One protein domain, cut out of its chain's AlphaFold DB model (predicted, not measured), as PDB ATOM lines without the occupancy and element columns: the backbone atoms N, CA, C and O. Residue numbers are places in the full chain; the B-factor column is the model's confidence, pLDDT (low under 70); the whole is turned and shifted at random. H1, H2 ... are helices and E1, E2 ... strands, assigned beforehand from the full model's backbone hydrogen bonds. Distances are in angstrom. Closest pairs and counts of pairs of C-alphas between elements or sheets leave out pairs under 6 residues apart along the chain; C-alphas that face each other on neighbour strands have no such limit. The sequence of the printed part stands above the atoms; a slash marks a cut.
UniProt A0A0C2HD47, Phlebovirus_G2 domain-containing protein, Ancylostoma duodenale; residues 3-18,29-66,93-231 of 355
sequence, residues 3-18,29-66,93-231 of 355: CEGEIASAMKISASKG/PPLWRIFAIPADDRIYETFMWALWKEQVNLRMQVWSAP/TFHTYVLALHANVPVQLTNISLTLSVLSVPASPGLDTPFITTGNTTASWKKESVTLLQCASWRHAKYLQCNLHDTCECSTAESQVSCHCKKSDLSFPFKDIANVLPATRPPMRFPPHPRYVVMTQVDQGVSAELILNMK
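AT A GLANCE: This is residues 3 to 18, 29 to 66 and 93 to 231 of the 355 residues of the protein "Phlebovirus_G2 domain-containing protein" of Ancylostoma duodenale (UniProt A0A0C2HD47). The domain is a long rod of strand parts set one after another: at one end the long strands E4 and E5 with the separate pair E6 and E15 near them, in the middle E1, E14, E13 and E12 of the same six-stranded sheet as E4 and E5, then a second sheet of five strands. The short helices H1 and H2 cover opposite faces of that second sheet, and beyond it the hairpin E10 and E11 makes the far end, where residues 172 to 177 stick out. The printed part has 193 residues, with named elements in the order E1 to E9, H1, E10, E11, H2, E12 to E15. Each of the four sheets is antiparallel; the class is mostly strand, though under half of the residues, 96 of 193, are in named elements. The whole is loose, with a radius of gyration of the C-alphas of 23.4 A and spans of 96 by 30 by 25 A.

IN THESE COORDINATES: E1, residues 10 to 15, begins at C-alpha 10 at (272.704, 563.888, 386.958). E2 is residues 30 to 36 and E3 residues 44 to 49. E4, residues 53 to 64, is the longest strand, 33.3 A from first to last C-alpha. E5, residues 93 to 101, is 24.2 A long, and E6, residues 112 to 120, is 23.9 A long. E7, residues 131 to 133, E8, residues 138 to 140, and E9, residues 149 to 151, are three residues each. H1 is residues 154 to 158. E10, residues 168 to 172, ends at C-alpha 172 at (244.156, 509.586, 389.541), and E11 is residues 177 to 181. H2 is residues 188 to 191, E12 residues 199 to 201, E13 residues 204 to 206 and E14 residues 214 to 218. E15, residues 223 to 230, is 22.7 A long and ends at C-alpha 230 at (264.746, 586.742, 382.535).

HOW THE PARTS SIT: The largest sheet has the order E5, E4, E1, E14, E13, E12 and is strongly twisted, its strands' lines turning by 98 degrees from edge to edge. N 97 of E5 and O 60 of E4 are 2.8 A apart, within hydrogen-bond range, as are N 14 of E1 and O 53 of E4 at 2.9 A, and N 13 of E1 and O 216 of E14 at 2.8 A. E12, E13 and E14 form a meander, each strand the antiparallel neighbour of the one before; N 217 and O 205 are 2.8 A apart, and N 206 and O 199 2.7 A. E6 and E15 are antiparallel neighbours at 162 degrees, with N 115 and O 227 2.9 A apart. E4 and E6 are near each other, and the closest C-alphas of E5 and E6, those of Leu 101 and Leu 116, are 6.3 A apart. E5 and E15 are apart. The second sheet has the order E8, E7, E3, E2, E9 and is only just strongly twisted, its C-alphas lying up to 4.1 A off the best plane. Within hydrogen-bond range are N 46 and O 34 across the hairpin E2 and E3 at 2.9 A, N 131 and O 47 across the neighbours E7 and E3 at 2.8 A, N 139 and O 132 across the hairpin E7 and E8 at 2.8 A, and N 151 and O 35 across the neighbours E9 and E2 at 2.8 A. H1 is on this sheet over E2, at a height over the sheet of 8.1 A. H2 is on the opposite face, only just over E8, with 3 of its 4 C-alphas falling on that strand. In the hairpin E10 and E11, N 171 and O 178 are 2.8 A apart. In H1 the O i to N i+4 pair is within hydrogen-bond range; H2 is too short for such a pair.

THE WHOLE: The two C-alphas farthest apart, those of Pro 66 and Glu 174, are 97.2 A apart. Residues 19 to 28 and 67 to 92 are not printed; the C-alphas across these cuts are 8.8 A and 8.0 A apart. Of the links that are printed whole, none is long. The mean pLDDT of the printed part is 78.0; 31 residues are under 70, among them residues 3 to 18, and E1 has a mean of 39.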
ATOM      1  N   CYS A   3     275.070 584.692 383.668       28.86
ATOM      2  CA  CYS A   3     274.668 583.378 384.166       28.86
ATOM      3  C   CYS A   3     275.668 582.359 383.633       28.86
ATOM      4  O   CYS A   3     275.688 582.104 382.433       28.86
ATOM      5  N   GLU A   4     276.484 581.789 384.516       32.69
ATOM      6  CA  GLU A   4     277.364 580.672 384.176       32.69
ATOM      7  C   GLU A   4     276.663 579.377 384.598       32.69
ATOM      8  O   GLU A   4     276.452 579.084 385.780       32.69
ATOM      9  N   GLY A   5     276.206 578.618 383.605       31.00
ATOM     10  CA  GLY A   5     275.570 577.325 383.814       31.00
ATOM     11  C   GLY A   5     276.569 576.201 383.592       31.00
ATOM     12  O   GLY A   5     276.818 575.833 382.451       31.00
ATOM     13  N   GLU A   6     277.094 575.606 384.661       30.33
ATOM     14  CA  GLU A   6     277.712 574.283 384.559       30.33
ATOM     15  C   GLU A   6     276.598 573.231 384.667       30.33
ATOM     16  O   GLU A   6     276.133 572.902 385.762       30.33
ATOM     17  N   ILE A   7     276.132 572.710 383.526       31.30
ATOM     18  CA  ILE A   7     275.157 571.613 383.508       31.30
ATOM     19  C   ILE A   7     275.888 570.313 383.857       31.30
ATOM     20  O   ILE A   7     276.227 569.501 383.003       31.30
ATOM     21  N   ALA A   8     276.115 570.084 385.147       30.06
ATOM     22  CA  ALA A   8     276.376 568.742 385.651       30.06
ATOM     23  C   ALA A   8     275.032 567.998 385.717       30.06
ATOM     24  O   ALA A   8     274.384 567.963 386.766       30.06
ATOM     25  N   SER A   9     274.580 567.466 384.580       33.31
ATOM     26  CA  SER A   9     273.319 566.728 384.505       33.31
ATOM     27  C   SER A   9     273.494 565.357 385.158       33.31
ATOM     28  O   SER A   9     274.128 564.465 384.609       33.31
ATOM     29  N   ALA A  10     272.954 565.196 386.364       35.31
ATOM     30  CA  ALA A  10     272.704 563.888 386.958       35.31
ATOM     31  C   ALA A  10     271.190 563.756 387.108       35.31
ATOM     32  O   ALA A  10     270.568 564.407 387.962       35.31
ATOM     33  N   MET A  11     270.581 562.949 386.244       37.91
ATOM     34  CA  MET A  11     269.142 562.761 386.237       37.91
ATOM     35  C   MET A  11     268.754 561.703 387.265       37.91
ATOM     36  O   MET A  11     269.279 560.591 387.264       37.91
ATOM     37  N   LYS A  12     267.808 562.032 388.147       42.31
ATOM     38  CA  LYS A  12     267.256 561.081 389.114       42.31
ATOM     39  C   LYS A  12     265.815 560.784 388.736       42.31
ATOM     40  O   LYS A  12     264.951 561.651 388.825       42.31
ATOM     41  N   ILE A  13     265.543 559.546 388.359       41.44
ATOM     42  CA  ILE A  13     264.189 559.052 388.131       41.44
ATOM     43  C   ILE A  13     263.785 558.276 389.378       41.44
ATOM     44  O   ILE A  13     264.376 557.261 389.732       41.44
ATOM     45  N   SER A  14     262.778 558.751 390.097       40.47
ATOM     46  CA  SER A  14     262.363 558.122 391.351       40.47
ATOM     47  C   SER A  14     260.936 557.602 391.257       40.47
ATOM     48  O   SER A  14     260.055 558.276 390.729       40.47
ATOM     49  N   ALA A  15     260.694 556.407 391.795       39.28
ATOM     50  CA  ALA A  15     259.349 555.918 392.060       39.28
ATOM     51  C   ALA A  15     259.155 555.818 393.574       39.28
ATOM     52  O   ALA A  15     259.904 555.152 394.292       39.28
ATOM     53  N   SER A  16     258.156 556.529 394.094       33.91
ATOM     54  CA  SER A  16     257.926 556.599 395.532       33.91
ATOM     55  C   SER A  16     256.947 555.530 396.006       33.91
ATOM     56  O   SER A  16     255.777 555.556 395.633       33.91
ATOM     57  N   LYS A  17     257.378 554.675 396.940       37.25
ATOM     58  CA  LYS A  17     256.464 553.970 397.850       37.25
ATOM     59  C   LYS A  17     256.316 554.824 399.107       37.25
ATOM     60  O   LYS A  17     257.297 555.052 399.804       37.25
ATOM     61  N   GLY A  18     255.112 555.332 399.357       32.78
ATOM     62  CA  GLY A  18     254.845 556.241 400.466       32.78
ATOM     63  C   GLY A  18     255.177 555.634 401.833       32.78
ATOM     64  O   GLY A  18     254.599 554.626 402.230       32.78
ATOM     65  N   PRO A  29     250.571 555.074 392.990       64.31
ATOM     66  CA  PRO A  29     250.406 553.670 393.320       64.31
ATOM     67  C   PRO A  29     251.116 552.794 392.273       64.31
ATOM     68  O   PRO A  29     251.225 553.180 391.107       64.31
ATOM     69  N   PRO A  30     251.607 551.604 392.658       71.81
ATOM     70  CA  PRO A  30     252.059 550.630 391.674       71.81
ATOM     71  C   PRO A  30     250.888 550.224 390.761       71.81
ATOM     72  O   PRO A  30     249.740 550.212 391.208       71.81
ATOM     73  N   LEU A  31     251.182 549.869 389.506       78.44
ATOM     74  CA  LEU A  31     250.197 549.372 388.539       78.44
ATOM     75  C   LEU A  31     249.476 548.139 389.079       78.44
ATOM     76  O   LEU A  31     248.263 548.007 388.962       78.44
ATOM     77  N   TRP A  32     250.242 547.247 389.695       83.75
ATOM     78  CA  TRP A  32     249.730 546.111 390.438       83.75
ATOM     79  C   TRP A  32     250.659 545.803 391.606       83.75
ATOM     80  O   TRP A  32     251.856 546.109 391.587       83.75
ATOM     81  N   ARG A  33     250.083 545.202 392.643       84.25
ATOM     82  CA  ARG A  33     250.781 544.777 393.853       84.25
ATOM     83  C   ARG A  33     250.159 543.483 394.341       84.25
ATOM     84  O   ARG A  33     248.943 543.417 394.500       84.25
ATOM     85  N   ILE A  34     250.995 542.490 394.600       87.25
ATOM     86  CA  ILE A  34     250.578 541.178 395.082       87.25
ATOM     87  C   ILE A  34     251.494 540.786 396.238       87.25
ATOM     88  O   ILE A  34     252.695 541.056 396.223       87.25
ATOM     89  N   PHE A  35     250.919 540.162 397.260       88.56
ATOM     90  CA  PHE A  35     251.678 539.528 398.331       88.56
ATOM     91  C   PHE A  35     251.625 538.020 398.136       88.56
ATOM     92  O   PHE A  35     250.550 537.475 397.903       88.56
ATOM     93  N   ALA A  36     252.768 537.356 398.224       85.88
ATOM     94  CA  ALA A  36     252.875 535.921 398.034       85.88
ATOM     95  C   ALA A  36     253.574 535.272 399.226       85.88
ATOM     96  O   ALA A  36     254.476 535.857 399.828       85.88
ATOM     97  N   ILE A  37     253.133 534.059 399.550       81.31
ATOM     98  CA  ILE A  37     253.701 533.236 400.616       81.31
ATOM     99  C   ILE A  37     254.105 531.908 399.992       81.31
ATOM    100  O   ILE A  37     253.229 531.154 399.560       81.31
ATOM    101  N   PRO A  38     255.408 531.630 399.868       73.94
ATOM    102  CA  PRO A  38     255.889 530.332 399.450       73.94
ATOM    103  C   PRO A  38     256.008 529.425 400.686       73.94
ATOM    104  O   PRO A  38     255.559 529.756 401.778       73.94
ATOM    105  N   ALA A  39     256.639 528.267 400.524       68.12
ATOM    106  CA  ALA A  39     256.769 527.274 401.590       68.12
ATOM    107  C   ALA A  39     257.701 527.674 402.759       68.12
ATOM    108  O   ALA A  39     257.901 526.864 403.656       68.12
ATOM    109  N   ASP A  40     258.313 528.865 402.741       72.50
ATOM    110  CA  ASP A  40     259.288 529.314 403.750       72.50
ATOM    111  C   ASP A  40     258.711 530.295 404.793       72.50
ATOM    112  O   ASP A  40     259.473 530.921 405.536       72.50
ATOM    113  N   ASP A  41     257.381 530.444 404.832       73.75
ATOM    114  CA  ASP A  41     256.617 531.343 405.711       73.75
ATOM    115  C   ASP A  41     256.984 532.838 405.614       73.75
ATOM    116  O   ASP A  41     256.525 533.660 406.418       73.75
ATOM    117  N   ARG A  42     257.778 533.249 404.614       86.25
ATOM    118  CA  ARG A  42     258.081 534.664 404.370       86.25
ATOM    119  C   ARG A  42     257.037 535.284 403.453       86.25
ATOM    120  O   ARG A  42     256.584 534.691 402.480       86.25
ATOM    121  N   ILE A  43     256.686 536.533 403.744       88.81
ATOM    122  CA  ILE A  43     255.793 537.314 402.889       88.81
ATOM    123  C   ILE A  43     256.649 538.090 401.897       88.81
ATOM    124  O   ILE A  43     257.406 538.984 402.277       88.81
ATOM    125  N   TYR A  44     256.485 537.764 400.624       90.50
ATOM    126  CA  TYR A  44     257.084 538.492 399.519       90.50
ATOM    127  C   TYR A  44     256.066 539.469 398.956       90.50
ATOM    128  O   TYR A  44     254.900 539.128 398.771       90.50
ATOM    129  N   GLU A  45     256.504 540.681 398.657       90.62
ATOM    130  CA  GLU A  45     255.703 541.654 397.928       90.62
ATOM    131  C   GLU A  45     256.262 541.783 396.515       90.62
ATOM    132  O   GLU A  45     257.416 542.169 396.335       90.62
ATOM    133  N   THR A  46     255.438 541.483 395.518       89.62
ATOM    134  CA  THR A  46     255.737 541.740 394.111       89.62
ATOM    135  C   THR A  46     254.936 542.944 393.636       89.62
ATOM    136  O   THR A  46     253.766 543.125 393.987       89.62
ATOM    137  N   PHE A  47     255.574 543.823 392.871       87.69
ATOM    138  CA  PHE A  47     254.943 545.047 392.395       87.69
ATOM    139  C   PHE A  47     255.578 545.536 391.099       87.69
ATOM    140  O   PHE A  47     256.745 545.277 390.813       87.69
ATOM    141  N   MET A  48     254.808 546.301 390.335       86.25
ATOM    142  CA  MET A  48     255.280 547.011 389.150       86.25
ATOM    143  C   MET A  48     254.755 548.434 389.202       86.25
ATOM    144  O   MET A  48     253.611 548.649 389.596       86.25
ATOM    145  N   TRP A  49     255.572 549.413 388.839       81.81
ATOM    146  CA  TRP A  49     255.140 550.807 388.836       81.81
ATOM    147  C   TRP A  49     254.322 551.110 387.584       81.81
ATOM    148  O   TRP A  49     254.637 550.623 386.506       81.81
ATOM    149  N   ALA A  50     253.251 551.893 387.739       74.56
ATOM    150  CA  ALA A  50     252.483 552.384 386.594       74.56
ATOM    151  C   ALA A  50     253.200 553.543 385.904       74.56
ATOM    152  O   ALA A  50     253.131 553.682 384.690       74.56
ATOM    153  N   LEU A  51     253.850 554.393 386.702       77.31
ATOM    154  CA  LEU A  51     254.517 555.605 386.258       77.31
ATOM    155  C   LEU A  51     255.750 555.848 387.124       77.31
ATOM    156  O   LEU A  51     255.740 555.594 388.334       77.31
ATOM    157  N   TRP A  52     256.783 556.395 386.499       78.44
ATOM    158  CA  TRP A  52     257.981 556.890 387.161       78.44
ATOM    159  C   TRP A  52     257.930 558.413 387.238       78.44
ATOM    160  O   TRP A  52     257.435 559.068 386.323       78.44
ATOM    161  N   LYS A  53     258.426 558.994 388.338       81.06
ATOM    162  CA  LYS A  53     258.551 560.446 388.454       81.06
ATOM    163  C   LYS A  53     259.960 560.863 388.060       81.06
ATOM    164  O   LYS A  53     260.933 560.564 388.756       81.06
ATOM    165  N   GLU A  54     260.046 561.593 386.961       81.50
ATOM    166  CA  GLU A  54     261.296 562.136 386.448       81.50
ATOM    167  C   GLU A  54     261.658 563.446 387.155       81.50
ATOM    168  O   GLU A  54     260.808 564.308 387.414       81.50
ATOM    169  N   GLN A  55     262.938 563.585 387.495       84.81
ATOM    170  CA  GLN A  55     263.487 564.796 388.083       84.81
ATOM    171  C   GLN A  55     264.918 565.028 387.591       84.81
ATOM    172  O   GLN A  55     265.790 564.162 387.693       84.81
ATOM    173  N   VAL A  56     265.183 566.245 387.128       84.50
ATOM    174  CA  VAL A  56     266.533 566.692 386.778       84.50
ATOM    175  C   VAL A  56     267.033 567.584 387.903       84.50
ATOM    176  O   VAL A  56     266.353 568.531 388.289       84.50
ATOM    177  N   ASN A  57     268.205 567.281 388.462       84.69
ATOM    178  CA  ASN A  57     268.839 568.179 389.421       84.69
ATOM    179  C   ASN A  57     269.859 569.033 388.677       84.69
ATOM    180  O   ASN A  57     270.895 568.524 388.261       84.69
ATOM    181  N   LEU A  58     269.562 570.320 388.523       82.69
ATOM    182  CA  LEU A  58     270.445 571.269 387.865       82.69
ATOM    183  C   LEU A  58     271.247 572.049 388.903       82.69
ATOM    184  O   LEU A  58     270.671 572.659 389.804       82.69
ATOM    185  N   ARG A  59     272.572 572.079 388.750       81.12
ATOM    186  CA  ARG A  59     273.430 573.030 389.461       81.12
ATOM    187  C   ARG A  59     273.593 574.280 388.598       81.12
ATOM    188  O   ARG A  59     273.961 574.170 387.441       81.12
ATOM    189  N   MET A  60     273.316 575.456 389.148       79.00
ATOM    190  CA  MET A  60     273.408 576.723 388.418       79.00
ATOM    191  C   MET A  60     274.138 577.771 389.246       79.00
ATOM    192  O   MET A  60     273.903 577.866 390.451       79.00
ATOM    193  N   GLN A  61     274.998 578.570 388.614       78.38
ATOM    194  CA  GLN A  61     275.688 579.680 389.260       78.38
ATOM    195  C   GLN A  61     275.230 581.005 388.651       78.38
ATOM    196  O   GLN A  61     275.251 581.212 387.443       78.38
ATOM    197  N   VAL A  62     274.763 581.909 389.510       77.06
ATOM    198  CA  VAL A  62     274.254 583.219 389.091       77.06
ATOM    199  C   VAL A  62     275.149 584.304 389.663       77.06
ATOM    200  O   VAL A  62     275.411 584.337 390.871       77.06
ATOM    201  N   TRP A  63     275.594 585.205 388.791       75.69
ATOM    202  CA  TRP A  63     276.341 586.395 389.169       75.69
ATOM    203  C   TRP A  63     275.391 587.569 389.404       75.69
ATOM    204  O   TRP A  63     274.622 587.957 388.520       75.69
ATOM    205  N   SER A  64     275.471 588.182 390.584       65.88
ATOM    206  CA  SER A  64     274.787 589.444 390.872       65.88
ATOM    207  C   SER A  64     275.800 590.546 391.148       65.88
ATOM    208  O   SER A  64     276.698 590.372 391.974       65.88
ATOM    209  N   ALA A  65     275.625 591.704 390.507       57.34
ATOM    210  CA  ALA A  65     276.372 592.898 390.873       57.34
ATOM    211  C   ALA A  65     276.025 593.319 392.318       57.34
ATOM    212  O   ALA A  65     274.875 593.146 392.746       57.34
ATOM    213  N   PRO A  66     276.973 593.892 393.083       53.97
ATOM    214  CA  PRO A  66     276.675 594.428 394.402       53.97
ATOM    215  C   PRO A  66     275.581 595.497 394.297       53.97
ATOM    216  O   PRO A  66     275.735 596.488 393.583       53.97
ATOM    217  N   THR A  93     280.145 588.208 394.145       65.88
ATOM    218  CA  THR A  93     279.589 587.033 394.823       65.88
ATOM    219  C   THR A  93     278.817 586.173 393.834       65.88
ATOM    220  O   THR A  93     277.812 586.611 393.273       65.88
ATOM    221  N   PHE A  94     279.272 584.935 393.653       73.44
ATOM    222  CA  PHE A  94     278.527 583.909 392.936       73.44
ATOM    223  C   PHE A  94     277.548 583.220 393.882       73.44
ATOM    224  O   PHE A  94     277.928 582.752 394.957       73.44
ATOM    225  N   HIS A  95     276.291 583.109 393.460       79.12
ATOM    226  CA  HIS A  95     275.296 582.304 394.156       79.12
ATOM    227  C   HIS A  95     275.114 580.978 393.421       79.12
ATOM    228  O   HIS A  95     274.748 580.959 392.250       79.12
ATOM    229  N   THR A  96     275.385 579.866 394.109       81.94
ATOM    230  CA  THR A  96     275.168 578.515 393.571       81.94
ATOM    231  C   THR A  96     273.807 577.993 394.019       81.94
ATOM    232  O   THR A  96     273.525 577.945 395.216       81.94
ATOM    233  N   TYR A  97     272.997 577.548 393.066       81.88
ATOM    234  CA  TYR A  97     271.692 576.934 393.275       81.88
ATOM    235  C   TYR A  97     271.716 575.475 392.821       81.88
ATOM    236  O   TYR A  97     272.372 575.137 391.838       81.88
ATOM    237  N   VAL A  98     270.980 574.616 393.526       84.44
ATOM    238  CA  VAL A  98     270.672 573.250 393.084       84.44
ATOM    239  C   VAL A  98     269.158 573.151 392.958       84.44
ATOM    240  O   VAL A  98     268.446 573.232 393.957       84.44
ATOM    241  N   LEU A  99     268.672 573.042 391.726       85.31
ATOM    242  CA  LEU A  99     267.257 573.100 391.382       85.31
ATOM    243  C   LEU A  99     266.759 571.710 391.005       85.31
ATOM    244  O   LEU A  99     267.327 571.067 390.126       85.31
ATOM    245  N   ALA A 100     265.685 571.264 391.650       87.31
ATOM    246  CA  ALA A 100     264.944 570.077 391.243       87.31
ATOM    247  C   ALA A 100     263.904 570.484 390.192       87.31
ATOM    248  O   ALA A 100     262.896 571.107 390.521       87.31
ATOM    249  N   LEU A 101     264.171 570.162 388.930       86.19
ATOM    250  CA  LEU A 101     263.314 570.493 387.800       86.19
ATOM    251  C   LEU A 101     262.406 569.314 387.453       86.19
ATOM    252  O   LEU A 101     262.840 568.158 387.420       86.19
ATOM    253  N   HIS A 102     261.152 569.638 387.155       88.19
ATOM    254  CA  HIS A 102     260.170 568.732 386.574       88.19
ATOM    255  C   HIS A 102     259.732 569.290 385.220       88.19
ATOM    256  O   HIS A 102     259.686 570.511 385.041       88.19
ATOM    257  N   ALA A 103     259.417 568.401 384.277       85.94
ATOM    258  CA  ALA A 103     259.000 568.796 382.937       85.94
ATOM    259  C   ALA A 103     257.799 569.751 383.002       85.94
ATOM    260  O   ALA A 103     256.823 569.492 383.708       85.94
ATOM    261  N   ASN A 104     257.891 570.859 382.272       88.69
ATOM    262  CA  ASN A 104     256.881 571.908 382.153       88.69
ATOM    263  C   ASN A 104     256.490 572.604 383.470       88.69
ATOM    264  O   ASN A 104     255.470 573.289 383.525       88.69
ATOM    265  N   VAL A 105     257.298 572.472 384.530       91.56
ATOM    266  CA  VAL A 105     257.088 573.177 385.800       91.56
ATOM    267  C   VAL A 105     258.150 574.272 385.957       91.56
ATOM    268  O   VAL A 105     259.322 573.949 386.168       91.56
ATOM    269  N   PRO A 106     257.777 575.564 385.875       91.50
ATOM    270  CA  PRO A 106     258.725 576.657 386.038       91.50
ATOM    271  C   PRO A 106     259.186 576.767 387.495       91.50
ATOM    272  O   PRO A 106     258.377 576.889 388.417       91.50
ATOM    273  N   VAL A 107     260.499 576.805 387.701       91.50
ATOM    274  CA  VAL A 107     261.124 577.132 388.983       91.50
ATOM    275  C   VAL A 107     261.512 578.604 388.973       91.50
ATOM    276  O   VAL A 107     262.204 579.082 388.074       91.50
ATOM    277  N   GLN A 108     261.029 579.342 389.970       88.25
ATOM    278  CA  GLN A 108     261.277 580.773 390.103       88.25
ATOM    279  C   GLN A 108     262.511 581.031 390.963       88.25
ATOM    280  O   GLN A 108     262.617 580.560 392.093       88.25
ATOM    281  N   LEU A 109     263.413 581.842 390.429       84.75
ATOM    282  CA  LEU A 109     264.468 582.538 391.149       84.75
ATOM    283  C   LEU A 109     264.163 584.039 391.131       84.75
ATOM    284  O   LEU A 109     263.194 584.484 390.518       84.75
ATOM    285  N   THR A 110     264.981 584.837 391.817       80.44
ATOM    286  CA  THR A 110     264.719 586.265 392.056       80.44
ATOM    287  C   THR A 110     264.311 587.017 390.773       80.44
ATOM    288  O   THR A 110     263.187 587.525 390.683       80.44
ATOM    289  N   ASN A 111     265.168 586.986 389.743       80.38
ATOM    290  CA  ASN A 111     264.964 587.687 388.460       80.38
ATOM    291  C   ASN A 111     264.896 586.736 387.253       80.38
ATOM    292  O   ASN A 111     264.862 587.182 386.108       80.38
ATOM    293  N   ILE A 112     264.891 585.430 387.507       85.81
ATOM    294  CA  ILE A 112     265.002 584.386 386.490       85.81
ATOM    295  C   ILE A 112     263.928 583.337 386.763       85.81
ATOM    296  O   ILE A 112     263.743 582.927 387.903       85.81
ATOM    297  N   SER A 113     263.257 582.864 385.723       89.38
ATOM    298  CA  SER A 113     262.433 581.663 385.757       89.38
ATOM    299  C   SER A 113     263.055 580.621 384.843       89.38
ATOM    300  O   SER A 113     263.408 580.921 383.706       89.38
ATOM    301  N   LEU A 114     263.196 579.401 385.346       90.88
ATOM    302  CA  LEU A 114     263.765 578.290 384.601       90.88
ATOM    303  C   LEU A 114     262.718 577.193 384.442       90.88
ATOM    304  O   LEU A 114     262.120 576.771 385.428       90.88
ATOM    305  N   THR A 115     262.518 576.710 383.220       91.62
ATOM    306  CA  THR A 115     261.571 575.626 382.927       91.62
ATOM    307  C   THR A 115     262.273 574.523 382.152       91.62
ATOM    308  O   THR A 115     262.947 574.804 381.166       91.62
ATOM    309  N   LEU A 116     262.102 573.270 382.574       90.44
ATOM    310  CA  LEU A 116     262.500 572.107 381.780       90.44
ATOM    311  C   LEU A 116     261.421 571.854 380.723       90.44
ATOM    312  O   LEU A 116     260.314 571.468 381.086       90.44
ATOM    313  N   SER A 117     261.721 572.117 379.454       89.12
ATOM    314  CA  SER A 117     260.766 572.006 378.341       89.12
ATOM    315  C   SER A 117     260.689 570.575 377.821       89.12
ATOM    316  O   SER A 117     259.636 569.942 377.853       89.12
ATOM    317  N   VAL A 118     261.840 570.046 377.403       86.06
ATOM    318  CA  VAL A 118     261.968 568.710 376.820       86.06
ATOM    319  C   VAL A 118     262.987 567.921 377.621       86.06
ATOM    320  O   VAL A 118     263.984 568.462 378.098       86.06
ATOM    321  N   LEU A 119     262.713 566.634 377.771       83.44
ATOM    322  CA  LEU A 119     263.590 565.676 378.411       83.44
ATOM    323  C   LEU A 119     263.528 564.381 377.607       83.44
ATOM    324  O   LEU A 119     262.451 563.825 377.405       83.44
ATOM    325  N   SER A 120     264.683 563.934 377.133       81.75
ATOM    326  CA  SER A 120     264.851 562.677 376.417       81.75
ATOM    327  C   SER A 120     265.778 561.779 377.222       81.75
ATOM    328  O   SER A 120     266.892 562.172 377.576       81.75
ATOM    329  N   VAL A 121     265.301 560.573 377.516       77.62
ATOM    330  CA  VAL A 121     266.022 559.539 378.262       77.62
ATOM    331  C   VAL A 121     266.171 558.329 377.343       77.62
ATOM    332  O   VAL A 121     265.208 557.992 376.646       77.62
ATOM    333  N   PRO A 122     267.332 557.657 377.322       72.56
ATOM    334  CA  PRO A 122     267.512 556.455 376.520       72.56
ATOM    335  C   PRO A 122     266.489 555.377 376.898       72.56
ATOM    336  O   PRO A 122     266.071 555.259 378.059       72.56
ATOM    337  N   ALA A 123     266.094 554.573 375.905       68.19
ATOM    338  CA  ALA A 123     265.185 553.452 376.109       68.19
ATOM    339  C   ALA A 123     265.743 552.526 377.200       68.19
ATOM    340  O   ALA A 123     266.866 552.032 377.117       68.19
ATOM    341  N   SER A 124     264.963 552.334 378.257       66.12
ATOM    342  CA  SER A 124     265.456 551.831 379.535       66.12
ATOM    343  C   SER A 124     264.711 550.552 379.920       66.12
ATOM    344  O   SER A 124     263.749 550.601 380.690       66.12
ATOM    345  N   PRO A 125     265.162 549.370 379.454       61.84
ATOM    346  CA  PRO A 125     264.444 548.109 379.665       61.84
ATOM    347  C   PRO A 125     264.255 547.755 381.149       61.84
ATOM    348  O   PRO A 125     263.405 546.939 381.482       61.84
ATOM    349  N   GLY A 126     265.017 548.375 382.060       65.25
ATOM    350  CA  GLY A 126     264.875 548.206 383.507       65.25
ATOM    351  C   GLY A 126     263.659 548.897 384.143       65.25
ATOM    352  O   GLY A 126     263.239 548.464 385.216       65.25
ATOM    353  N   LEU A 127     263.085 549.941 383.530       71.62
ATOM    354  CA  LEU A 127     261.950 550.682 384.111       71.62
ATOM    355  C   LEU A 127     260.624 549.916 384.014       71.62
ATOM    356  O   LEU A 127     259.779 550.056 384.901       71.62
ATOM    357  N   ASP A 128     260.497 549.059 383.002       76.12
ATOM    358  CA  ASP A 128     259.331 548.199 382.767       76.12
ATOM    359  C   ASP A 128     259.448 546.834 383.465       76.12
ATOM    360  O   ASP A 128     258.632 545.930 383.255       76.12
ATOM    361  N   THR A 129     260.464 546.655 384.319       81.19
ATOM    362  CA  THR A 129     260.629 545.415 385.082       81.19
ATOM    363  C   THR A 129     259.808 545.442 386.371       81.19
ATOM    364  O   THR A 129     259.812 546.438 387.101       81.19
ATOM    365  N   PRO A 130     259.098 544.351 386.705       88.12
ATOM    366  CA  PRO A 130     258.527 544.211 388.030       88.12
ATOM    367  C   PRO A 130     259.628 543.951 389.062       88.12
ATOM    368  O   PRO A 130     260.718 543.475 388.747       88.12
ATOM    369  N   PHE A 131     259.318 544.227 390.322       89.75
ATOM    370  CA  PHE A 131     260.214 544.038 391.456       89.75
ATOM    371  C   PHE A 131     259.590 543.091 392.476       89.75
ATOM    372  O   PHE A 131     258.368 543.003 392.604       89.75
ATOM    373  N   ILE A 132     260.448 542.411 393.229       90.44
ATOM    374  CA  ILE A 132     260.090 541.620 394.402       90.44
ATOM    375  C   ILE A 132     260.843 542.157 395.616       90.44
ATOM    376  O   ILE A 132     262.017 542.509 395.520       90.44
ATOM    377  N   THR A 133     260.190 542.230 396.770       90.44
ATOM    378  CA  THR A 133     260.825 542.658 398.016       90.44
ATOM    379  C   THR A 133     260.391 541.805 399.198       90.44
ATOM    380  O   THR A 133     259.246 541.366 399.286       90.44
ATOM    381  N   THR A 134     261.322 541.593 400.123       88.50
ATOM    382  CA  THR A 134     261.066 541.012 401.451       88.50
ATOM    383  C   THR A 134     260.841 542.092 402.517       88.50
ATOM    384  O   THR A 134     260.708 541.790 403.699       88.50
ATOM    385  N   GLY A 135     260.859 543.371 402.120       83.88
ATOM    386  CA  GLY A 135     260.899 544.530 403.013       83.88
ATOM    387  C   GLY A 135     262.324 544.982 403.339       83.88
ATOM    388  O   GLY A 135     262.572 546.183 403.390       83.88
ATOM    389  N   ASN A 136     263.268 544.043 403.472       85.12
ATOM    390  CA  ASN A 136     264.681 544.349 403.725       85.12
ATOM    391  C   ASN A 136     265.507 544.402 402.437       85.12
ATOM    392  O   ASN A 136     266.389 545.243 402.294       85.12
ATOM    393  N   THR A 137     265.228 543.491 401.505       89.38
ATOM    394  CA  THR A 137     265.931 543.379 400.223       89.38
ATOM    395  C   THR A 137     264.939 543.437 399.076       89.38
ATOM    396  O   THR A 137     263.840 542.890 399.169       89.38
ATOM    397  N   THR A 138     265.338 544.087 397.985       91.38
ATOM    398  CA  THR A 138     264.537 544.219 396.762       91.38
ATOM    399  C   THR A 138     265.333 543.671 395.589       91.38
ATOM    400  O   THR A 138     266.533 543.913 395.505       91.38
ATOM    401  N   ALA A 139     264.682 542.950 394.686       91.25
ATOM    402  CA  ALA A 139     265.283 542.425 393.468       91.25
ATOM    403  C   ALA A 139     264.366 542.657 392.261       91.25
ATOM    404  O   ALA A 139     263.154 542.820 392.416       91.25
ATOM    405  N   SER A 140     264.933 542.673 391.055       88.88
ATOM    406  CA  SER A 140     264.154 542.584 389.817       88.88
ATOM    407  C   SER A 140     263.485 541.213 389.714       88.88
ATOM    408  O   SER A 140     264.068 540.186 390.057       88.88
ATOM    409  N   TRP A 141     262.242 541.201 389.248       86.19
ATOM    410  CA  TRP A 141     261.390 540.025 389.138       86.19
ATOM    411  C   TRP A 141     261.098 539.725 387.667       86.19
ATOM    412  O   TRP A 141     260.897 540.637 386.868       86.19
ATOM    413  N   LYS A 142     261.038 538.444 387.294       76.25
ATOM    414  CA  LYS A 142     260.540 538.025 385.977       76.25
ATOM    415  C   LYS A 142     259.070 537.650 386.115       76.25
ATOM    416  O   LYS A 142     258.710 536.832 386.953       76.25
ATOM    417  N   LYS A 143     258.214 538.258 385.292       64.56
ATOM    418  CA  LYS A 143     256.744 538.136 385.353       64.56
ATOM    419  C   LYS A 143     256.226 536.688 385.241       64.56
ATOM    420  O   LYS A 143     255.106 536.414 385.651       64.56
ATOM    421  N   GLU A 144     257.033 535.773 384.713       63.78
ATOM    422  CA  GLU A 144     256.643 534.400 384.360       63.78
ATOM    423  C   GLU A 144     256.520 533.432 385.549       63.78
ATOM    424  O   GLU A 144     255.947 532.348 385.409       63.78
ATOM    425  N   SER A 145     257.008 533.797 386.736       65.00
ATOM    426  CA  SER A 145     256.802 532.998 387.948       65.00
ATOM    427  C   SER A 145     255.452 533.320 388.585       65.00
ATOM    428  O   SER A 145     255.326 534.232 389.401       65.00
ATOM    429  N   VAL A 146     254.430 532.548 388.208       64.50
ATOM    430  CA  VAL A 146     253.110 532.573 388.854       64.50
ATOM    431  C   VAL A 146     253.237 532.006 390.266       64.50
ATOM    432  O   VAL A 146     253.744 530.901 390.450       64.50
ATOM    433  N   THR A 147     252.788 532.760 391.267       74.75
ATOM    434  CA  THR A 147     252.765 532.311 392.663       74.75
ATOM    435  C   THR A 147     251.439 531.641 392.984       74.75
ATOM    436  O   THR A 147     250.390 532.202 392.662       74.75
ATOM    437  N   LEU A 148     251.491 530.488 393.661       77.44
ATOM    438  CA  LEU A 148     250.302 529.707 394.025       77.44
ATOM    439  C   LEU A 148     249.365 530.477 394.961       77.44
ATOM    440  O   LEU A 148     248.168 530.523 394.724       77.44
ATOM    441  N   LEU A 149     249.899 531.110 396.007       82.88
ATOM    442  CA  LEU A 149     249.112 531.924 396.934       82.88
ATOM    443  C   LEU A 149     249.335 533.402 396.641       82.88
ATOM    444  O   LEU A 149     250.454 533.903 396.775       82.88
ATOM    445  N   GLN A 150     248.265 534.091 396.250       87.94
ATOM    446  CA  GLN A 150     248.263 535.523 395.971       87.94
ATOM    447  C   GLN A 150     247.303 536.235 396.913       87.94
ATOM    448  O   GLN A 150     246.119 535.916 397.002       87.94
ATOM    449  N   CYS A 151     247.814 537.228 397.622       89.75
ATOM    450  CA  CYS A 151     247.083 537.954 398.643       89.75
ATOM    451  C   CYS A 151     247.045 539.442 398.281       89.75
ATOM    452  O   CYS A 151     248.052 540.031 397.883       89.75
ATOM    453  N   ALA A 152     245.887 540.077 398.473       89.81
ATOM    454  CA  ALA A 152     245.699 541.497 398.159       89.81
ATOM    455  C   ALA A 152     246.432 542.446 399.130       89.81
ATOM    456  O   ALA A 152     246.655 543.616 398.823       89.81
ATOM    457  N   SER A 153     246.786 541.969 400.328       90.69
ATOM    458  CA  SER A 153     247.479 542.768 401.338       90.69
ATOM    459  C   SER A 153     248.449 541.922 402.158       90.69
ATOM    460  O   SER A 153     248.262 540.714 402.308       90.69
ATOM    461  N   TRP A 154     249.438 542.580 402.767       90.12
ATOM    462  CA  TRP A 154     250.350 541.942 403.718       90.12
ATOM    463  C   TRP A 154     249.601 541.286 404.888       90.12
ATOM    464  O   TRP A 154     249.977 540.214 405.351       90.12
ATOM    465  N   ARG A 155     248.505 541.903 405.354       92.25
ATOM    466  CA  ARG A 155     247.674 541.349 406.432       92.25
ATOM    467  C   ARG A 155     246.986 540.057 405.996       92.25
ATOM    468  O   ARG A 155     246.999 539.096 406.754       92.25
ATOM    469  N   HIS A 156     246.424 540.029 404.789       92.38
ATOM    470  CA  HIS A 156     245.827 538.818 404.227       92.38
ATOM    471  C   HIS A 156     246.862 537.710 404.072       92.38
ATOM    472  O   HIS A 156     246.582 536.582 404.454       92.38
ATOM    473  N   ALA A 157     248.069 538.052 403.614       89.75
ATOM    474  CA  ALA A 157     249.187 537.124 403.581       89.75
ATOM    475  C   ALA A 157     249.454 536.551 404.983       89.75
ATOM    476  O   ALA A 157     249.335 535.351 405.193       89.75
ATOM    477  N   LYS A 158     249.686 537.401 405.986       89.75
ATOM    478  CA  LYS A 158     249.971 536.958 407.361       89.75
ATOM    479  C   LYS A 158     248.946 535.967 407.931       89.75
ATOM    480  O   LYS A 158     249.319 535.095 408.706       89.75
ATOM    481  N   TYR A 159     247.669 536.125 407.586       91.62
ATOM    482  CA  TYR A 159     246.584 535.262 408.062       91.62
ATOM    483  C   TYR A 159     246.130 534.218 407.030       91.62
ATOM    484  O   TYR A 159     245.073 533.621 407.214       91.62
ATOM    485  N   LEU A 160     246.900 534.007 405.955       87.56
ATOM    486  CA  LEU A 160     246.615 533.061 404.867       87.56
ATOM    487  C   LEU A 160     245.223 533.238 404.228       87.56
ATOM    488  O   LEU A 160     244.634 532.302 403.701       87.56
ATOM    489  N   GLN A 161     244.705 534.466 404.230       92.06
ATOM    490  CA  GLN A 161     243.457 534.856 403.571       92.06
ATOM    491  C   GLN A 161     243.727 535.211 402.101       92.06
ATOM    492  O   GLN A 161     243.507 536.342 401.662       92.06
ATOM    493  N   CYS A 162     244.304 534.265 401.363       88.75
ATOM    494  CA  CYS A 162     244.823 534.464 400.012       88.75
ATOM    495  C   CYS A 162     244.019 533.668 398.987       88.75
ATOM    496  O   CYS A 162     243.437 532.635 399.308       88.75
ATOM    497  N   ASN A 163     244.036 534.129 397.741       88.38
ATOM    498  CA  ASN A 163     243.486 533.374 396.628       88.38
ATOM    499  C   ASN A 163     244.523 532.352 396.165       88.38
ATOM    500  O   ASN A 163     245.696 532.692 395.967       88.38
ATOM    501  N   LEU A 164     244.078 531.111 395.995       84.25
ATOM    502  CA  LEU A 164     244.868 530.058 395.381       84.25
ATOM    503  C   LEU A 164     244.728 530.167 393.858       84.25
ATOM    504  O   LEU A 164     243.624 530.113 393.325       84.25
ATOM    505  N   HIS A 165     245.854 530.350 393.179       79.12
ATOM    506  CA  HIS A 165     245.988 530.303 391.731       79.12
ATOM    507  C   HIS A 165     246.903 529.136 391.380       79.12
ATOM    508  O   HIS A 165     248.121 529.290 391.274       79.12
ATOM    509  N   ASP A 166     246.316 527.952 391.255       70.56
ATOM    510  CA  ASP A 166     247.031 526.719 391.002       70.56
ATOM    511  C   ASP A 166     246.925 526.263 389.542       70.56
ATOM    512  O   ASP A 166     245.870 526.234 388.918       70.56
ATOM    513  N   THR A 167     248.074 525.884 388.989       71.56
ATOM    514  CA  THR A 167     248.178 525.070 387.776       71.56
ATOM    515  C   THR A 167     248.781 523.735 388.200       71.56
ATOM    516  O   THR A 167     249.985 523.506 388.038       71.56
ATOM    517  N   CYS A 168     247.983 522.916 388.886       78.25
ATOM    518  CA  CYS A 168     248.381 521.581 389.321       78.25
ATOM    519  C   CYS A 168     247.827 520.536 388.355       78.25
ATOM    520  O   CYS A 168     246.641 520.540 388.036       78.25
ATOM    521  N   GLU A 169     248.683 519.618 387.924       85.50
ATOM    522  CA  GLU A 169     248.268 518.444 387.165       85.50
ATOM    523  C   GLU A 169     248.079 517.287 388.138       85.50
ATOM    524  O   GLU A 169     249.029 516.848 388.790       85.50
ATOM    525  N   CYS A 170     246.841 516.819 388.273       86.88
ATOM    526  CA  CYS A 170     246.506 515.702 389.143       86.88
ATOM    527  C   CYS A 170     246.211 514.456 388.311       86.88
ATOM    528  O   CYS A 170     245.318 514.469 387.465       86.88
ATOM    529  N   SER A 171     246.933 513.372 388.576       85.25
ATOM    530  CA  SER A 171     246.643 512.050 388.036       85.25
ATOM    531  C   SER A 171     245.964 511.191 389.100       85.25
ATOM    532  O   SER A 171     246.374 511.130 390.263       85.25
ATOM    533  N   THR A 172     244.878 510.540 388.702       80.56
ATOM    534  CA  THR A 172     244.156 509.586 389.541       80.56
ATOM    535  C   THR A 172     244.763 508.195 389.377       80.56
ATOM    536  O   THR A 172     244.877 507.711 388.253       80.56
ATOM    537  N   ALA A 173     245.099 507.535 390.482       75.75
ATOM    538  CA  ALA A 173     245.349 506.097 390.564       75.75
ATOM    539  C   ALA A 173     244.254 505.429 391.419       75.75
ATOM    540  O   ALA A 173     243.555 506.102 392.176       75.75
ATOM    541  N   GLU A 174     244.099 504.107 391.305       75.56
ATOM    542  CA  GLU A 174     242.986 503.333 391.895       75.56
ATOM    543  C   GLU A 174     242.785 503.539 393.410       75.56
ATOM    544  O   GLU A 174     241.667 503.414 393.903       75.56
ATOM    545  N   SER A 175     243.841 503.885 394.149       82.31
ATOM    546  CA  SER A 175     243.789 504.137 395.597       82.31
ATOM    547  C   SER A 175     244.468 505.438 396.040       82.31
ATOM    548  O   SER A 175     244.485 505.743 397.233       82.31
ATOM    549  N   GLN A 176     245.025 506.223 395.111       81.12
ATOM    550  CA  GLN A 176     245.778 507.436 395.430       81.12
ATOM    551  C   GLN A 176     245.643 508.484 394.323       81.12
ATOM    552  O   GLN A 176     245.631 508.159 393.143       81.12
ATOM    553  N   VAL A 177     245.599 509.761 394.696       84.44
ATOM    554  CA  VAL A 177     245.694 510.879 393.749       84.44
ATOM    555  C   VAL A 177     247.070 511.518 393.899       84.44
ATOM    556  O   VAL A 177     247.475 511.844 395.016       84.44
ATOM    557  N   SER A 178     247.792 511.690 392.789       85.75
ATOM    558  CA  SER A 178     249.074 512.402 392.756       85.75
ATOM    559  C   SER A 178     248.891 513.740 392.056       85.75
ATOM    560  O   SER A 178     248.551 513.772 390.878       85.75
ATOM    561  N   CYS A 179     249.116 514.841 392.771       82.81
ATOM    562  CA  CYS A 179     249.046 516.190 392.215       82.81
ATOM    563  C   CYS A 179     250.440 516.810 392.127       82.81
ATOM    564  O   CYS A 179     251.146 516.940 393.130       82.81
ATOM    565  N   HIS A 180     250.817 517.235 390.927       83.12
ATOM    566  CA  HIS A 180     252.068 517.920 390.651       83.12
ATOM    567  C   HIS A 180     251.786 519.382 390.318       83.12
ATOM    568  O   HIS A 180     251.298 519.725 389.245       83.12
ATOM    569  N   CYS A 181     252.101 520.256 391.267       78.00
ATOM    570  CA  CYS A 181     251.974 521.699 391.110       78.00
ATOM    571  C   CYS A 181     253.308 522.310 390.690       78.00
ATOM    572  O   CYS A 181     254.360 521.972 391.249       78.00
ATOM    573  N   LYS A 182     253.270 523.266 389.758       75.56
ATOM    574  CA  LYS A 182     254.452 524.060 389.413       75.56
ATOM    575  C   LYS A 182     254.891 524.859 390.644       75.56
ATOM    576  O   LYS A 182     254.155 525.703 391.148       75.56
ATOM    577  N   LYS A 183     256.088 524.573 391.158       69.31
ATOM    578  CA  LYS A 183     256.650 525.291 392.310       69.31
ATOM    579  C   LYS A 183     257.244 526.620 391.847       69.31
ATOM    580  O   LYS A 183     258.082 526.639 390.950       69.31
ATOM    581  N   SER A 184     256.849 527.715 392.490       73.44
ATOM    582  CA  SER A 184     257.484 529.024 392.323       73.44
ATOM    583  C   SER A 184     258.509 529.247 393.435       73.44
ATOM    584  O   SER A 184     258.131 529.438 394.592       73.44
ATOM    585  N   ASP A 185     259.802 529.234 393.103       79.44
ATOM    586  CA  ASP A 185     260.852 529.641 394.042       79.44
ATOM    587  C   ASP A 185     260.955 531.174 394.071       79.44
ATOM    588  O   ASP A 185     261.684 531.784 393.289       79.44
ATOM    589  N   LEU A 186     260.218 531.802 394.990       84.00
ATOM    590  CA  LEU A 186     260.253 533.255 395.197       84.00
ATOM    591  C   LEU A 186     261.608 533.762 395.703       84.00
ATOM    592  O   LEU A 186     261.892 534.954 395.598       84.00
ATOM    593  N   SER A 187     262.458 532.874 396.226       84.12
ATOM    594  CA  SER A 187     263.809 533.225 396.662       84.12
ATOM    595  C   SER A 187     264.797 533.318 395.496       84.12
ATOM    596  O   SER A 187     265.837 533.960 395.628       84.12
ATOM    597  N   PHE A 188     264.476 532.721 394.341       84.06
ATOM    598  CA  PHE A 188     265.375 532.632 393.189       84.06
ATOM    599  C   PHE A 188     265.950 533.979 392.711       84.06
ATOM    600  O   PHE A 188     267.165 534.061 392.544       84.06
ATOM    601  N   PRO A 189     265.163 535.063 392.560       86.44
ATOM    602  CA  PRO A 189     265.706 536.354 392.131       86.44
ATOM    603  C   PRO A 189     266.706 536.958 393.116       86.44
ATOM    604  O   PRO A 189     267.506 537.796 392.724       86.44
ATOM    605  N   PHE A 190     266.684 536.540 394.382       88.44
ATOM    606  CA  PHE A 190     267.640 537.002 395.386       88.44
ATOM    607  C   PHE A 190     268.963 536.227 395.354       88.44
ATOM    608  O   PHE A 190     269.925 536.654 395.988       88.44
ATOM    609  N   LYS A 191     269.023 535.095 394.638       88.06
ATOM    610  CA  LYS A 191     270.247 534.291 394.482       88.06
ATOM    611  C   LYS A 191     271.204 534.903 393.460       88.06
ATOM    612  O   LYS A 191     272.412 534.736 393.584       88.06
ATOM    613  N   ASP A 192     270.668 535.609 392.469       84.31
ATOM    614  CA  ASP A 192     271.463 536.318 391.473       84.31
ATOM    615  C   ASP A 192     271.702 537.764 391.915       84.31
ATOM    616  O   ASP A 192     270.795 538.601 391.927       84.31
ATOM    617  N   ILE A 193     272.956 538.064 392.249       83.50
ATOM    618  CA  ILE A 193     273.383 539.392 392.692       83.50
ATOM    619  C   ILE A 193     273.109 540.487 391.649       83.50
ATOM    620  O   ILE A 193     272.938 541.642 392.023       83.50
ATOM    621  N   ALA A 194     273.011 540.151 390.357       80.44
ATOM    622  CA  ALA A 194     272.666 541.117 389.314       80.44
ATOM    623  C   ALA A 194     271.195 541.577 389.391       80.44
ATOM    624  O   ALA A 194     270.843 542.658 388.904       80.44
ATOM    625  N   ASN A 195     270.326 540.781 390.021       86.25
ATOM    626  CA  ASN A 195     268.916 541.114 390.207       86.25
ATOM    627  C   ASN A 195     268.671 541.912 391.493       86.25
ATOM    628  O   ASN A 195     267.764 542.748 391.522       86.25
ATOM    629  N   VAL A 196     269.487 541.705 392.529       90.94
ATOM    630  CA  VAL A 196     269.344 542.353 393.840       90.94
ATOM    631  C   VAL A 196     269.783 543.817 393.793       90.94
ATOM    632  O   VAL A 196     270.839 544.151 393.271       90.94
ATOM    633  N   LEU A 197     268.967 544.706 394.359       90.38
ATOM    634  CA  LEU A 197     269.282 546.124 394.508       90.38
ATOM    635  C   LEU A 197     270.118 546.367 395.782       90.38
ATOM    636  O   LEU A 197     269.835 545.744 396.809       90.38
ATOM    637  N   PRO A 198     271.086 547.305 395.769       91.25
ATOM    638  CA  PRO A 198     271.416 548.228 394.680       91.25
ATOM    639  C   PRO A 198     272.201 547.574 393.533       91.25
ATOM    640  O   PRO A 198     273.118 546.794 393.763       91.25
ATOM    641  N   ALA A 199     271.869 547.944 392.294       86.19
ATOM    642  CA  ALA A 199     272.470 547.380 391.082       86.19
ATOM    643  C   ALA A 199     272.749 548.466 390.038       86.19
ATOM    644  O   ALA A 199     272.055 549.477 389.987       86.19
ATOM    645  N   THR A 200     273.746 548.261 389.178       80.94
ATOM    646  CA  THR A 200     273.970 549.098 387.986       80.94
ATOM    647  C   THR A 200     273.566 548.298 386.754       80.94
ATOM    648  O   THR A 200     274.008 547.165 386.595       80.94
ATOM    649  N   ARG A 201     272.683 548.872 385.935       79.56
ATOM    650  CA  ARG A 201     272.140 548.291 384.705       79.56
ATOM    651  C   ARG A 201     272.149 549.380 383.635       79.56
ATOM    652  O   ARG A 201     271.217 550.186 383.634       79.56
ATOM    653  N   PRO A 202     273.195 549.450 382.798       75.88
ATOM    654  CA  PRO A 202     273.353 550.512 381.814       75.88
ATOM    655  C   PRO A 202     272.070 550.784 381.015       75.88
ATOM    656  O   PRO A 202     271.370 549.829 380.665       75.88
ATOM    657  N   PRO A 203     271.716 552.061 380.786       75.56
ATOM    658  CA  PRO A 203     272.428 553.296 381.170       75.56
ATOM    659  C   PRO A 203     272.094 553.801 382.594       75.56
ATOM    660  O   PRO A 203     272.326 554.959 382.945       75.56
ATOM    661  N   MET A 204     271.504 552.947 383.430       80.50
ATOM    662  CA  MET A 204     270.895 553.319 384.702       80.50
ATOM    663  C   MET A 204     271.571 552.688 385.917       80.50
ATOM    664  O   MET A 204     272.188 551.621 385.883       80.50
ATOM    665  N   ARG A 205     271.386 553.324 387.068       84.75
ATOM    666  CA  ARG A 205     271.840 552.831 388.369       84.75
ATOM    667  C   ARG A 205     270.668 552.801 389.319       84.75
ATOM    668  O   ARG A 205     269.848 553.705 389.305       84.75
ATOM    669  N   PHE A 206     270.585 551.788 390.161       86.44
ATOM    670  CA  PHE A 206     269.570 551.648 391.199       86.44
ATOM    671  C   PHE A 206     270.232 551.841 392.562       86.44
ATOM    672  O   PHE A 206     270.593 550.854 393.207       86.44
ATOM    673  N   PRO A 207     270.482 553.093 392.988       86.44
ATOM    674  CA  PRO A 207     271.100 553.357 394.276       86.44
ATOM    675  C   PRO A 207     270.134 553.053 395.433       86.44
ATOM    676  O   PRO A 207     268.911 553.096 395.260       86.44
ATOM    677  N   PRO A 208     270.658 552.804 396.645       85.06
ATOM    678  CA  PRO A 208     269.818 552.756 397.831       85.06
ATOM    679  C   PRO A 208     269.189 554.134 398.079       85.06
ATOM    680  O   PRO A 208     269.831 555.168 397.879       85.06
ATOM    681  N   HIS A 209     267.942 554.164 398.552       82.00
ATOM    682  CA  HIS A 209     267.274 555.414 398.902       82.00
ATOM    683  C   HIS A 209     266.537 555.307 400.242       82.00
ATOM    684  O   HIS A 209     265.782 554.359 400.444       82.00
ATOM    685  N   PRO A 210     266.672 556.294 401.149       77.81
ATOM    686  CA  PRO A 210     266.063 556.218 402.477       77.81
ATOM    687  C   PRO A 210     264.530 556.270 402.458       77.81
ATOM    688  O   PRO A 210     263.893 555.794 403.391       77.81
ATOM    689  N   ARG A 211     263.924 556.874 401.426       76.38
ATOM    690  CA  ARG A 211     262.461 557.066 401.342       76.38
ATOM    691  C   ARG A 211     261.772 556.226 400.272       76.38
ATOM    692  O   ARG A 211     260.550 556.147 400.269       76.38
ATOM    693  N   TYR A 212     262.520 555.663 399.326       77.69
ATOM    694  CA  TYR A 212     261.949 555.039 398.131       77.69
ATOM    695  C   TYR A 212     262.463 553.614 398.010       77.69
ATOM    696  O   TYR A 212     263.666 553.391 398.098       77.69
ATOM    697  N   VAL A 213     261.553 552.662 397.794       78.62
ATOM    698  CA  VAL A 213     261.917 551.242 397.648       78.62
ATOM    699  C   VAL A 213     262.700 551.001 396.363       78.62
ATOM    700  O   VAL A 213     263.597 550.163 396.348       78.62
ATOM    701  N   VAL A 214     262.381 551.744 395.299       85.31
ATOM    702  CA  VAL A 214     263.133 551.716 394.047       85.31
ATOM    703  C   VAL A 214     263.316 553.146 393.554       85.31
ATOM    704  O   VAL A 214     262.354 553.878 393.337       85.31
ATOM    705  N   MET A 215     264.564 553.549 393.379       85.00
ATOM    706  CA  MET A 215     264.938 554.780 392.698       85.00
ATOM    707  C   MET A 215     265.993 554.419 391.666       85.00
ATOM    708  O   MET A 215     266.777 553.494 391.891       85.00
ATOM    709  N   THR A 216     266.004 555.132 390.551       85.56
ATOM    710  CA  THR A 216     267.044 554.989 389.554       85.56
ATOM    711  C   THR A 216     267.668 556.327 389.178       85.56
ATOM    712  O   THR A 216     267.083 557.399 389.323       85.56
ATOM    713  N   GLN A 217     268.917 556.272 388.758       84.12
ATOM    714  CA  GLN A 217     269.692 557.410 388.315       84.12
ATOM    715  C   GLN A 217     270.197 557.101 386.912       84.12
ATOM    716  O   GLN A 217     270.739 556.020 386.685       84.12
ATOM    717  N   VAL A 218     269.983 558.037 385.993       80.06
ATOM    718  CA  VAL A 218     270.465 557.946 384.617       80.06
ATOM    719  C   VAL A 218     271.610 558.933 384.493       80.06
ATOM    720  O   VAL A 218     271.421 560.142 384.651       80.06
ATOM    721  N   ASP A 219     272.803 558.392 384.287       71.75
ATOM    722  CA  ASP A 219     274.039 559.177 384.248       71.75
ATOM    723  C   ASP A 219     274.507 559.437 382.804       71.75
ATOM    724  O   ASP A 219     275.429 560.220 382.597       71.75
ATOM    725  N   GLN A 220     273.905 558.771 381.811       73.31
ATOM    726  CA  GLN A 220     274.377 558.741 380.423       73.31
ATOM    727  C   GLN A 220     273.208 558.826 379.433       73.31
ATOM    728  O   GLN A 220     272.108 558.355 379.728       73.31
ATOM    729  N   GLY A 221     273.442 559.449 378.273       73.00
ATOM    730  CA  GLY A 221     272.464 559.566 377.184       73.00
ATOM    731  C   GLY A 221     271.263 560.484 377.450       73.00
ATOM    732  O   GLY A 221     270.306 560.465 376.681       73.00
ATOM    733  N   VAL A 222     271.267 561.272 378.531       77.56
ATOM    734  CA  VAL A 222     270.158 562.184 378.859       77.56
ATOM    735  C   VAL A 222     270.318 563.499 378.101       77.56
ATOM    736  O   VAL A 222     271.325 564.183 378.261       77.56
ATOM    737  N   SER A 223     269.287 563.893 377.354       78.25
ATOM    738  CA  SER A 223     269.199 565.213 376.721       78.25
ATOM    739  C   SER A 223     268.053 566.017 377.328       78.25
ATOM    740  O   SER A 223     266.987 565.475 377.621       78.25
ATOM    741  N   ALA A 224     268.276 567.309 377.556       83.94
ATOM    742  CA  ALA A 224     267.302 568.192 378.180       83.94
ATOM    743  C   ALA A 224     267.334 569.586 377.549       83.94
ATOM    744  O   ALA A 224     268.402 570.163 377.359       83.94
ATOM    745  N   GLU A 225     266.156 570.156 377.307       85.00
ATOM    746  CA  GLU A 225     265.998 571.540 376.867       85.00
ATOM    747  C   GLU A 225     265.474 572.402 378.011       85.00
ATOM    748  O   GLU A 225     264.441 572.110 378.625       85.00
ATOM    749  N   LEU A 226     266.182 573.494 378.287       86.06
ATOM    750  CA  LEU A 226     265.842 574.440 379.340       86.06
ATOM    751  C   LEU A 226     265.410 575.770 378.726       86.06
ATOM    752  O   LEU A 226     266.123 576.353 377.915       86.06
ATOM    753  N   ILE A 227     264.264 576.280 379.168       88.25
ATOM    754  CA  ILE A 227     263.796 577.626 378.847       88.25
ATOM    755  C   ILE A 227     264.157 578.538 380.011       88.25
ATOM    756  O   ILE A 227     263.693 578.346 381.141       88.25
ATOM    757  N   LEU A 228     264.979 579.539 379.714       87.38
ATOM    758  CA  LEU A 228     265.422 580.562 380.647       87.38
ATOM    759  C   LEU A 228     264.684 581.868 380.358       87.38
ATOM    760  O   LEU A 228     264.915 582.510 379.339       87.38
ATOM    761  N   ASN A 229     263.827 582.282 381.283       85.81
ATOM    762  CA  ASN A 229     263.099 583.541 381.201       85.81
ATOM    763  C   ASN A 229     263.705 584.538 382.188       85.81
ATOM    764  O   ASN A 229     263.673 584.310 383.398       85.81
ATOM    765  N   MET A 230     264.231 585.656 381.695       84.12
ATOM    766  CA  MET A 230     264.746 586.742 382.535       84.12
ATOM    767  C   MET A 230     263.729 587.882 382.598       84.12
ATOM    768  O   MET A 230     263.107 588.218 381.594       84.12
ATOM    769  N   LYS A 231     263.538 588.459 383.788       78.81
ATOM    770  CA  LYS A 231     262.631 589.606 383.981       78.81
ATOM    771  C   LYS A 231     263.256 590.933 383.551       78.81
ATOM    772  O   LYS A 231     262.529 591.859 383.207       78.81
TER     773      LYS A 231